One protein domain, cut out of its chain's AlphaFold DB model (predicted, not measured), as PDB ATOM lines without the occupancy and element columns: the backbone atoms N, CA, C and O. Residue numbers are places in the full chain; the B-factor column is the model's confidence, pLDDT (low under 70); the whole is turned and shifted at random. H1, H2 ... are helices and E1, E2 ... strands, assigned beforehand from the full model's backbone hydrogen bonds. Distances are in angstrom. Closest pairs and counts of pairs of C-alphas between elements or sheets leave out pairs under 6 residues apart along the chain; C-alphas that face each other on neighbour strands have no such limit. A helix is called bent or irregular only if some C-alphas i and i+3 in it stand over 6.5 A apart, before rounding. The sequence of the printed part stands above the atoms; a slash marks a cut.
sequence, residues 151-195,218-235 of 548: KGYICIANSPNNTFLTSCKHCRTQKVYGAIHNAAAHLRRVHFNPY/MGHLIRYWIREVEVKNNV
ATOM      1  N   LYS A 151       5.180  14.171 -23.063       95.44
ATOM      2  CA  LYS A 151       5.816  15.122 -23.989       95.44
ATOM      3  C   LYS A 151       5.066  15.155 -25.322       95.44
ATOM      4  O   LYS A 151       5.250  14.309 -26.198       95.44
ATOM      5  N   GLY A 152       4.178  16.131 -25.459       95.81
ATOM      6  CA  GLY A 152       3.424  16.405 -26.672       95.81
ATOM      7  C   GLY A 152       4.147  17.383 -27.593       95.81
ATOM      8  O   GLY A 152       4.963  18.190 -27.164       95.81
ATOM      9  N   TYR A 153       3.806  17.353 -28.879       98.12
ATOM     10  CA  TYR A 153       4.315  18.302 -29.870       98.12
ATOM     11  C   TYR A 153       3.151  18.899 -30.656       98.12
ATOM     12  O   TYR A 153       2.331  18.156 -31.198       98.12
ATOM     13  N   ILE A 154       3.079  20.226 -30.745       97.88
ATOM     14  CA  ILE A 154       2.059  20.952 -31.516       97.88
ATOM     15  C   ILE A 154       2.694  21.693 -32.694       97.88
ATOM     16  O   ILE A 154       3.859  22.088 -32.646       97.88
ATOM     17  N   CYS A 155       1.924  21.899 -33.762       97.88
ATOM     18  CA  CYS A 155       2.343  22.734 -34.890       97.88
ATOM     19  C   CYS A 155       2.068  24.210 -34.566       97.88
ATOM     20  O   CYS A 155       0.912  24.566 -34.333       97.88
ATOM     21  N   ILE A 156       3.099  25.057 -34.589       96.44
ATOM     22  CA  ILE A 156       2.986  26.508 -34.375       96.44
ATOM     23  C   ILE A 156       3.278  27.274 -35.666       96.44
ATOM     24  O   ILE A 156       4.047  26.818 -36.510       96.44
ATOM     25  N   ALA A 157       2.661  28.443 -35.829       92.75
ATOM     26  CA  ALA A 157       2.990  29.358 -36.913       92.75
ATOM     27  C   ALA A 157       4.048  30.361 -36.428       92.75
ATOM     28  O   ALA A 157       3.884  30.976 -35.381       92.75
ATOM     29  N   ASN A 158       5.122  30.524 -37.205       87.12
ATOM     30  CA  ASN A 158       6.190  31.508 -36.973       87.12
ATOM     31  C   ASN A 158       6.269  32.524 -38.132       87.12
ATOM     32  O   ASN A 158       7.318  33.072 -38.455       87.12
ATOM     33  N   SER A 159       5.140  32.745 -38.808       82.69
ATOM     34  CA  SER A 159       4.946  33.855 -39.746       82.69
ATOM     35  C   SER A 159       4.226  34.984 -39.005       82.69
ATOM     36  O   SER A 159       3.226  34.660 -38.360       82.69
ATOM     37  N   PRO A 160       4.611  36.268 -39.134       84.31
ATOM     38  CA  PRO A 160       4.003  37.365 -38.364       84.31
ATOM     39  C   PRO A 160       2.474  37.434 -38.514       84.31
ATOM     40  O   PRO A 160       1.760  37.688 -37.551       84.31
ATOM     41  N   ASN A 161       1.954  37.091 -39.696       85.25
ATOM     42  CA  ASN A 161       0.519  37.129 -39.994       85.25
ATOM     43  C   ASN A 161      -0.240  35.850 -39.568       85.25
ATOM     44  O   ASN A 161      -1.451  35.773 -39.748       85.25
ATOM     45  N   ASN A 162       0.454  34.812 -39.084       83.06
ATOM     46  CA  ASN A 162      -0.047  33.469 -38.716       83.06
ATOM     47  C   ASN A 162      -0.878  32.676 -39.764       83.06
ATOM     48  O   ASN A 162      -1.187  31.500 -39.550       83.06
ATOM     49  N   THR A 163      -1.191  33.254 -40.929       90.81
ATOM     50  CA  THR A 163      -2.119  32.722 -41.951       90.81
ATOM     51  C   THR A 163      -1.749  31.365 -42.560       90.81
ATOM     52  O   THR A 163      -2.613  30.701 -43.130       90.81
ATOM     53  N   PHE A 164      -0.497  30.912 -42.446       92.50
ATOM     54  CA  PHE A 164      -0.045  29.656 -43.061       92.50
ATOM     55  C   PHE A 164      -0.692  28.399 -42.451       92.50
ATOM     56  O   PHE A 164      -0.860  27.394 -43.147       92.50
ATOM     57  N   LEU A 165      -1.074  28.448 -41.166       95.44
ATOM     58  CA  LEU A 165      -1.652  27.304 -40.448       95.44
ATOM     59  C   LEU A 165      -3.163  27.416 -40.173       95.44
ATOM     60  O   LEU A 165      -3.800  26.391 -39.923       95.44
ATOM     61  N   THR A 166      -3.758  28.612 -40.247       93.69
ATOM     62  CA  THR A 166      -5.172  28.858 -39.877       93.69
ATOM     63  C   THR A 166      -6.183  28.071 -40.714       93.69
ATOM     64  O   THR A 166      -7.279  27.769 -40.241       93.69
ATOM     65  N   SER A 167      -5.807  27.692 -41.938       92.81
ATOM     66  CA  SER A 167      -6.610  26.893 -42.870       92.81
ATOM     67  C   SER A 167      -6.732  25.407 -42.495       92.81
ATOM     68  O   SER A 167      -7.636  24.726 -42.980       92.81
ATOM     69  N   CYS A 168      -5.860  24.877 -41.627       96.38
ATOM     70  CA  CYS A 168      -5.884  23.472 -41.228       96.38
ATOM     71  C   CYS A 168      -6.569  23.286 -39.870       96.38
ATOM     72  O   CYS A 168      -6.078  23.778 -38.854       96.38
ATOM     73  N   LYS A 169      -7.649  22.484 -39.825       97.19
ATOM     74  CA  LYS A 169      -8.358  22.135 -38.575       97.19
ATOM     75  C   LYS A 169      -7.390  21.651 -37.488       97.19
ATOM     76  O   LYS A 169      -7.480  22.128 -36.368       97.19
ATOM     77  N   HIS A 170      -6.445  20.770 -37.828       97.69
ATOM     78  CA  HIS A 170      -5.506  20.183 -36.865       97.69
ATOM     79  C   HIS A 170      -4.545  21.204 -36.247       97.69
ATOM     80  O   HIS A 170      -4.311  21.154 -35.043       97.69
ATOM     81  N   CYS A 171      -4.008  22.138 -37.036       97.19
ATOM     82  CA  CYS A 171      -3.151  23.198 -36.501       97.19
ATOM     83  C   CYS A 171      -3.973  24.235 -35.724       97.19
ATOM     84  O   CYS A 171      -3.559  24.660 -34.650       97.19
ATOM     85  N   ARG A 172      -5.172  24.584 -36.213       96.19
ATOM     86  CA  ARG A 172      -6.085  25.522 -35.543       96.19
ATOM     87  C   ARG A 172      -6.562  25.016 -34.177       96.19
ATOM     88  O   ARG A 172      -6.713  25.816 -33.266       96.19
ATOM     89  N   THR A 173      -6.771  23.707 -34.016       96.75
ATOM     90  CA  THR A 173      -7.075  23.073 -32.718       96.75
ATOM     91  C   THR A 173      -5.820  22.641 -31.951       96.75
ATOM     92  O   THR A 173      -5.935  21.801 -31.067       96.75
ATOM     93  N   GLN A 174      -4.628  23.120 -32.339       96.69
ATOM     94  CA  GLN A 174      -3.329  22.775 -31.740       96.69
ATOM     95  C   GLN A 174      -3.173  21.272 -31.440       96.69
ATOM     96  O   GLN A 174      -2.799  20.880 -30.337       96.69
ATOM     97  N   LYS A 175      -3.500  20.404 -32.413       97.50
ATOM     98  CA  LYS A 175      -3.478  18.949 -32.211       97.50
ATOM     99  C   LYS A 175      -2.112  18.512 -31.683       97.50
ATOM    100  O   LYS A 175      -1.095  18.699 -32.345       97.50
ATOM    101  N   VAL A 176      -2.138  17.859 -30.526       96.81
ATOM    102  CA  VAL A 176      -0.976  17.213 -29.924       96.81
ATOM    103  C   VAL A 176      -0.619  15.961 -30.723       96.81
ATOM    104  O   VAL A 176      -1.445  15.068 -30.928       96.81
ATOM    105  N   TYR A 177       0.636  15.883 -31.148       97.19
ATOM    106  CA  TYR A 177       1.268  14.695 -31.706       97.19
ATOM    107  C   TYR A 177       2.211  14.110 -30.651       97.19
ATOM    108  O   TYR A 177       3.000  14.846 -30.071       97.19
ATOM    109  N   GLY A 178       2.181  12.793 -30.428       94.62
ATOM    110  CA  GLY A 178       3.079  12.123 -29.469       94.62
ATOM    111  C   GLY A 178       4.541  11.997 -29.924       94.62
ATOM    112  O   GLY A 178       5.330  11.353 -29.251       94.62
ATOM    113  N   ALA A 179       4.908  12.555 -31.084       95.81
ATOM    114  CA  ALA A 179       6.292  12.601 -31.551       95.81
ATOM    115  C   ALA A 179       6.511  13.722 -32.578       95.81
ATOM    116  O   ALA A 179       5.671  13.946 -33.458       95.81
ATOM    117  N   ILE A 180       7.693  14.346 -32.532       96.88
ATOM    118  CA  ILE A 180       8.145  15.406 -33.452       96.88
ATOM    119  C   ILE A 180       7.946  15.013 -34.921       96.88
ATOM    120  O   ILE A 180       7.435  15.799 -35.722       96.88
ATOM    121  N   HIS A 181       8.318  13.783 -35.293       97.00
ATOM    122  CA  HIS A 181       8.247  13.328 -36.682       97.00
ATOM    123  C   HIS A 181       6.809  13.278 -37.225       97.00
ATOM    124  O   HIS A 181       6.611  13.469 -38.424       97.00
ATOM    125  N   ASN A 182       5.801  13.102 -36.363       97.44
ATOM    126  CA  ASN A 182       4.392  13.097 -36.760       97.44
ATOM    127  C   ASN A 182       3.858  14.518 -37.002       97.44
ATOM    128  O   ASN A 182       3.165  14.742 -37.999       97.44
ATOM    129  N   ALA A 183       4.255  15.494 -36.178       98.00
ATOM    130  CA  ALA A 183       3.992  16.912 -36.438       98.00
ATOM    131  C   ALA A 183       4.695  17.381 -37.730       98.00
ATOM    132  O   ALA A 183       4.068  17.962 -38.619       98.00
ATOM    133  N   ALA A 184       5.974  17.025 -37.911       97.06
ATOM    134  CA  ALA A 184       6.734  17.317 -39.128       97.06
ATOM    135  C   ALA A 184       6.119  16.670 -40.388       97.06
ATOM    136  O   ALA A 184       6.050  17.302 -41.445       97.06
ATOM    137  N   ALA A 185       5.634  15.426 -40.292       96.06
ATOM    138  CA  ALA A 185       4.945  14.746 -41.388       96.06
ATOM    139  C   ALA A 185       3.601  15.408 -41.734       96.06
ATOM    140  O   ALA A 185       3.264  15.504 -42.917       96.06
ATOM    141  N   HIS A 186       2.855  15.900 -40.738       96.75
ATOM    142  CA  HIS A 186       1.638  16.680 -40.964       96.75
ATOM    143  C   HIS A 186       1.939  17.978 -41.729       96.75
ATOM    144  O   HIS A 186       1.379  18.194 -42.807       96.75
ATOM    145  N   LEU A 187       2.886  18.781 -41.233       95.75
ATOM    146  CA  LEU A 187       3.331  20.025 -41.868       95.75
ATOM    147  C   LEU A 187       3.775  19.803 -43.321       95.75
ATOM    148  O   LEU A 187       3.306  20.495 -44.227       95.75
ATOM    149  N   ARG A 188       4.628  18.800 -43.576       94.31
ATOM    150  CA  ARG A 188       5.098  18.468 -44.932       94.31
ATOM    151  C   ARG A 188       3.952  18.083 -45.874       94.31
ATOM    152  O   ARG A 188       3.897  18.589 -46.990       94.31
ATOM    153  N   ARG A 189       3.025  17.221 -45.434       92.44
ATOM    154  CA  ARG A 189       1.920  16.699 -46.267       92.44
ATOM    155  C   ARG A 189       0.797  17.710 -46.524       92.44
ATOM    156  O   ARG A 189       0.145  17.617 -47.560       92.44
ATOM    157  N   VAL A 190       0.534  18.619 -45.582       93.31
ATOM    158  CA  VAL A 190      -0.628  19.527 -45.637       93.31
ATOM    159  C   VAL A 190      -0.244  20.956 -46.018       93.31
ATOM    160  O   VAL A 190      -0.980  21.572 -46.782       93.31
ATOM    161  N   HIS A 191       0.898  21.468 -45.548       92.69
ATOM    162  CA  HIS A 191       1.247  22.888 -45.669       92.69
ATOM    163  C   HIS A 191       2.393  23.171 -46.652       92.69
ATOM    164  O   HIS A 191       2.276  24.091 -47.458       92.69
ATOM    165  N   PHE A 192       3.475  22.380 -46.648       90.50
ATOM    166  CA  PHE A 192       4.618  22.609 -47.556       90.50
ATOM    167  C   PHE A 192       4.435  21.978 -48.943       90.50
ATOM    168  O   PHE A 192       4.736  22.607 -49.957       90.50
ATOM    169  N   ASN A 193       3.884  20.763 -49.013       85.75
ATOM    170  CA  ASN A 193       3.551  20.089 -50.269       85.75
ATOM    171  C   ASN A 193       2.031  19.821 -50.352       85.75
ATOM    172  O   ASN A 193       1.639  18.657 -50.462       85.75
ATOM    173  N   PRO A 194       1.158  20.856 -50.303       80.56
ATOM    174  CA  PRO A 194      -0.293  20.682 -50.335       80.56
ATOM    175  C   PRO A 194      -0.701  19.985 -51.634       80.56
ATOM    176  O   PRO A 194      -0.695  20.581 -52.717       80.56
ATOM    177  N   TYR A 195      -1.041  18.697 -51.538       75.31
ATOM    178  CA  TYR A 195      -1.446  17.920 -52.701       75.31
ATOM    179  C   TYR A 195      -2.738  18.517 -53.259       75.31
ATOM    180  O   TYR A 195      -3.800  18.409 -52.640       75.31
ATOM    181  N   MET A 218      14.616  18.738 -41.140       95.00
ATOM    182  CA  MET A 218      13.984  18.409 -39.856       95.00
ATOM    183  C   MET A 218      14.259  19.489 -38.800       95.00
ATOM    184  O   MET A 218      13.328  19.939 -38.141       95.00
ATOM    185  N   GLY A 219      15.498  19.990 -38.730       95.88
ATOM    186  CA  GLY A 219      15.875  21.093 -37.843       95.88
ATOM    187  C   GLY A 219      15.135  22.406 -38.127       95.88
ATOM    188  O   GLY A 219      14.760  23.095 -37.185       95.88
ATOM    189  N   HIS A 220      14.843  22.740 -39.392       95.38
ATOM    190  CA  HIS A 220      14.047  23.933 -39.717       95.38
ATOM    191  C   HIS A 220      12.583  23.787 -39.267       95.38
ATOM    192  O   HIS A 220      11.994  24.741 -38.763       95.38
ATOM    193  N   LEU A 221      11.994  22.593 -39.409       95.94
ATOM    194  CA  LEU A 221      10.644  22.319 -38.903       95.94
ATOM    195  C   LEU A 221      10.587  22.362 -37.373       95.94
ATOM    196  O   LEU A 221       9.670  22.965 -36.826       95.94
ATOM    197  N   ILE A 222      11.578  21.780 -36.694       96.50
ATOM    198  CA  ILE A 222      11.669  21.794 -35.228       96.50
ATOM    199  C   ILE A 222      11.852  23.222 -34.703       96.50
ATOM    200  O   ILE A 222      11.121  23.630 -33.812       96.50
ATOM    201  N   ARG A 223      12.779  24.005 -35.274       96.56
ATOM    202  CA  ARG A 223      13.126  25.340 -34.756       96.56
ATOM    203  C   ARG A 223      12.028  26.393 -34.946       96.56
ATOM    204  O   ARG A 223      11.958  27.316 -34.144       96.56
ATOM    205  N   TYR A 224      11.213  26.283 -36.000       95.31
ATOM    206  CA  TYR A 224      10.276  27.349 -36.391       95.31
ATOM    207  C   TYR A 224       8.805  26.926 -36.511       95.31
ATOM    208  O   TYR A 224       7.948  27.794 -36.593       95.31
ATOM    209  N   TRP A 225       8.472  25.632 -36.554       96.25
ATOM    210  CA  TRP A 225       7.103  25.190 -36.880       96.25
ATOM    211  C   TRP A 225       6.510  24.174 -35.899       96.25
ATOM    212  O   TRP A 225       5.341  23.805 -36.024       96.25
ATOM    213  N   ILE A 226       7.289  23.718 -34.919       97.56
ATOM    214  CA  ILE A 226       6.879  22.738 -33.911       97.56
ATOM    215  C   ILE A 226       7.248  23.290 -32.531       97.56
ATOM    216  O   ILE A 226       8.319  23.861 -32.359       97.56
ATOM    217  N   ARG A 227       6.366  23.115 -31.546       97.62
ATOM    218  CA  ARG A 227       6.637  23.414 -30.134       97.62
ATOM    219  C   ARG A 227       6.375  22.167 -29.297       97.62
ATOM    220  O   ARG A 227       5.355  21.509 -29.494       97.62
ATOM    221  N   GLU A 228       7.288  21.856 -28.385       97.75
ATOM    222  CA  GLU A 228       7.070  20.853 -27.340       97.75
ATOM    223  C   GLU A 228       6.153  21.430 -26.252       97.75
ATOM    224  O   GLU A 228       6.285  22.592 -25.869       97.75
ATOM    225  N   VAL A 229       5.178  20.640 -25.810       97.38
ATOM    226  CA  VAL A 229       4.160  21.012 -24.824       97.38
ATOM    227  C   VAL A 229       3.912  19.812 -23.922       97.38
ATOM    228  O   VAL A 229       3.541  18.736 -24.393       97.38
ATOM    229  N   GLU A 230       4.084  20.002 -22.621       96.44
ATOM    230  CA  GLU A 230       3.755  18.996 -21.615       96.44
ATOM    231  C   GLU A 230       2.236  18.874 -21.487       96.44
ATOM    232  O   GLU A 230       1.533  19.838 -21.179       96.44
ATOM    233  N   VAL A 231       1.714  17.677 -21.749       94.75
ATOM    234  CA  VAL A 231       0.280  17.404 -21.678       94.75
ATOM    235  C   VAL A 231       0.002  16.589 -20.428       94.75
ATOM    236  O   VAL A 231       0.322  15.402 -20.368       94.75
ATOM    237  N   LYS A 232      -0.628  17.237 -19.441       93.19
ATOM    238  CA  LYS A 232      -1.224  16.556 -18.287       93.19
ATOM    239  C   LYS A 232      -2.296  15.595 -18.797       93.19
ATOM    240  O   LYS A 232      -3.255  16.010 -19.449       93.19
ATOM    241  N   ASN A 233      -2.106  14.313 -18.535       87.50
ATOM    242  CA  ASN A 233      -2.979  13.254 -19.005       87.50
ATOM    243  C   ASN A 233      -4.109  13.102 -17.975       87.50
ATOM    244  O   ASN A 233      -3.865  12.663 -16.855       87.50
ATOM    245  N   ASN A 234      -5.338  13.517 -18.308       75.00
ATOM    246  CA  ASN A 234      -6.426  13.693 -17.326       75.00
ATOM    247  C   ASN A 234      -7.077  12.375 -16.836       75.00
ATOM    248  O   ASN A 234      -8.262  12.332 -16.518       75.00
ATOM    249  N   VAL A 235      -6.309  11.287 -16.799       66.62
ATOM    250  CA  VAL A 235      -6.764   9.926 -16.475       66.62
ATOM    251  C   VAL A 235      -7.186   9.819 -15.004       66.62
ATOM    252  O   VAL A 235      -8.153   9.138 -14.673       66.62
TER     253      VAL A 235
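Overview. This is residues 151 to 195 and 218 to 235 of the 548 residues of an uncharacterized protein of Stagonospora sp. SRC1lsM3a (UniProt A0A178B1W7). A short ribbon of two antiparallel strands, E1 and E2, has helices gathered round one end, where E1 ends and E2 begins: the early part of H3, residues 180 to 187, packs there, H4 leads straight into E2, and the small helix H2 sits across the ribbon's end from H4. The other end of the ribbon, with residues 233 to 235 after E2, runs away from this cluster and adds to the length. The printed part has 63 residues with four named helices and two named strands in the order E1, H1, H2, H3, H4, E2; its class is mixed, helices and strands. It is compact, with a radius of gyration of the C-alphas of 11.5 A, and elongated in outline, spanning 36 by 24 by 22 A.

Along the chain. E1, residues 151 to 155, begins with C-alpha 151 at (5.816, 15.122, -23.989) and is 13.7 A long. After a short link come H1, residues 163 to 166, and, by a tight link, H2, residues 169 to 172. A short link leads to H3, residues 180 to 192, 16.2 A long, which begins with C-alpha 180 at (8.145, 15.406, -33.452). H3 is irregular, but only just: C-alphas 189 and 192 are 6.6 A apart. Beyond the cut, H4, residues 218 to 225, is 10.1 A long and joins by a tight link E2, residues 226 to 232, 18.7 A long, ending with C-alpha 232 at (-1.224, 16.556, -18.287).

Arrangement. E1 and E2 are antiparallel neighbours, with 137 degrees between their directions; N 152 and O 229 are 2.9 A apart and N 229 and O 152 are 2.8 A apart, within hydrogen-bond range. The closest C-alphas of E1 and H3 are those of Tyr 153 and Ile 180, 6.0 A apart. Those of H3 and E2 are Ala 183 and Ile 226, at 7.0 A. H3 touches H4 with residues 180 to 184 alone, closest at the C-alphas of Ala 184 and Leu 221, 6.4 A; their lines are about perpendicular, only just, at 73 degrees. The closest C-alphas of E1 and H2 are those of Cys 155 and Cys 171, 5.7 A apart. H1 and H2 only just touch, and only at the corner by their link, with 3 pairs of C-alphas within 8 A, the closest Thr 166 and Arg 172 at 5.5 A. H1 and H3 are close but not clearly touching, the C-alphas of Phe 164 and His 191 being closest at 7.4 A. H2 and H4 are apart. In H4 every O i to N i+4 pair is within hydrogen-bond range, in H3 8 of 9; H1 and H2 are too short for such a pair.

Size, cuts and confidence. The two C-alphas farthest apart are those of Tyr 195 and Val 235, 37.5 A. Residues 196 to 217 are not printed, and C-alphas 195 and 218 are 20.1 A apart across this cut, which lies in the link from H3 to H4. Of the links that are printed whole, none is long. Mean pLDDT of the printed part is 93.2, and residue 235 alone is under 70.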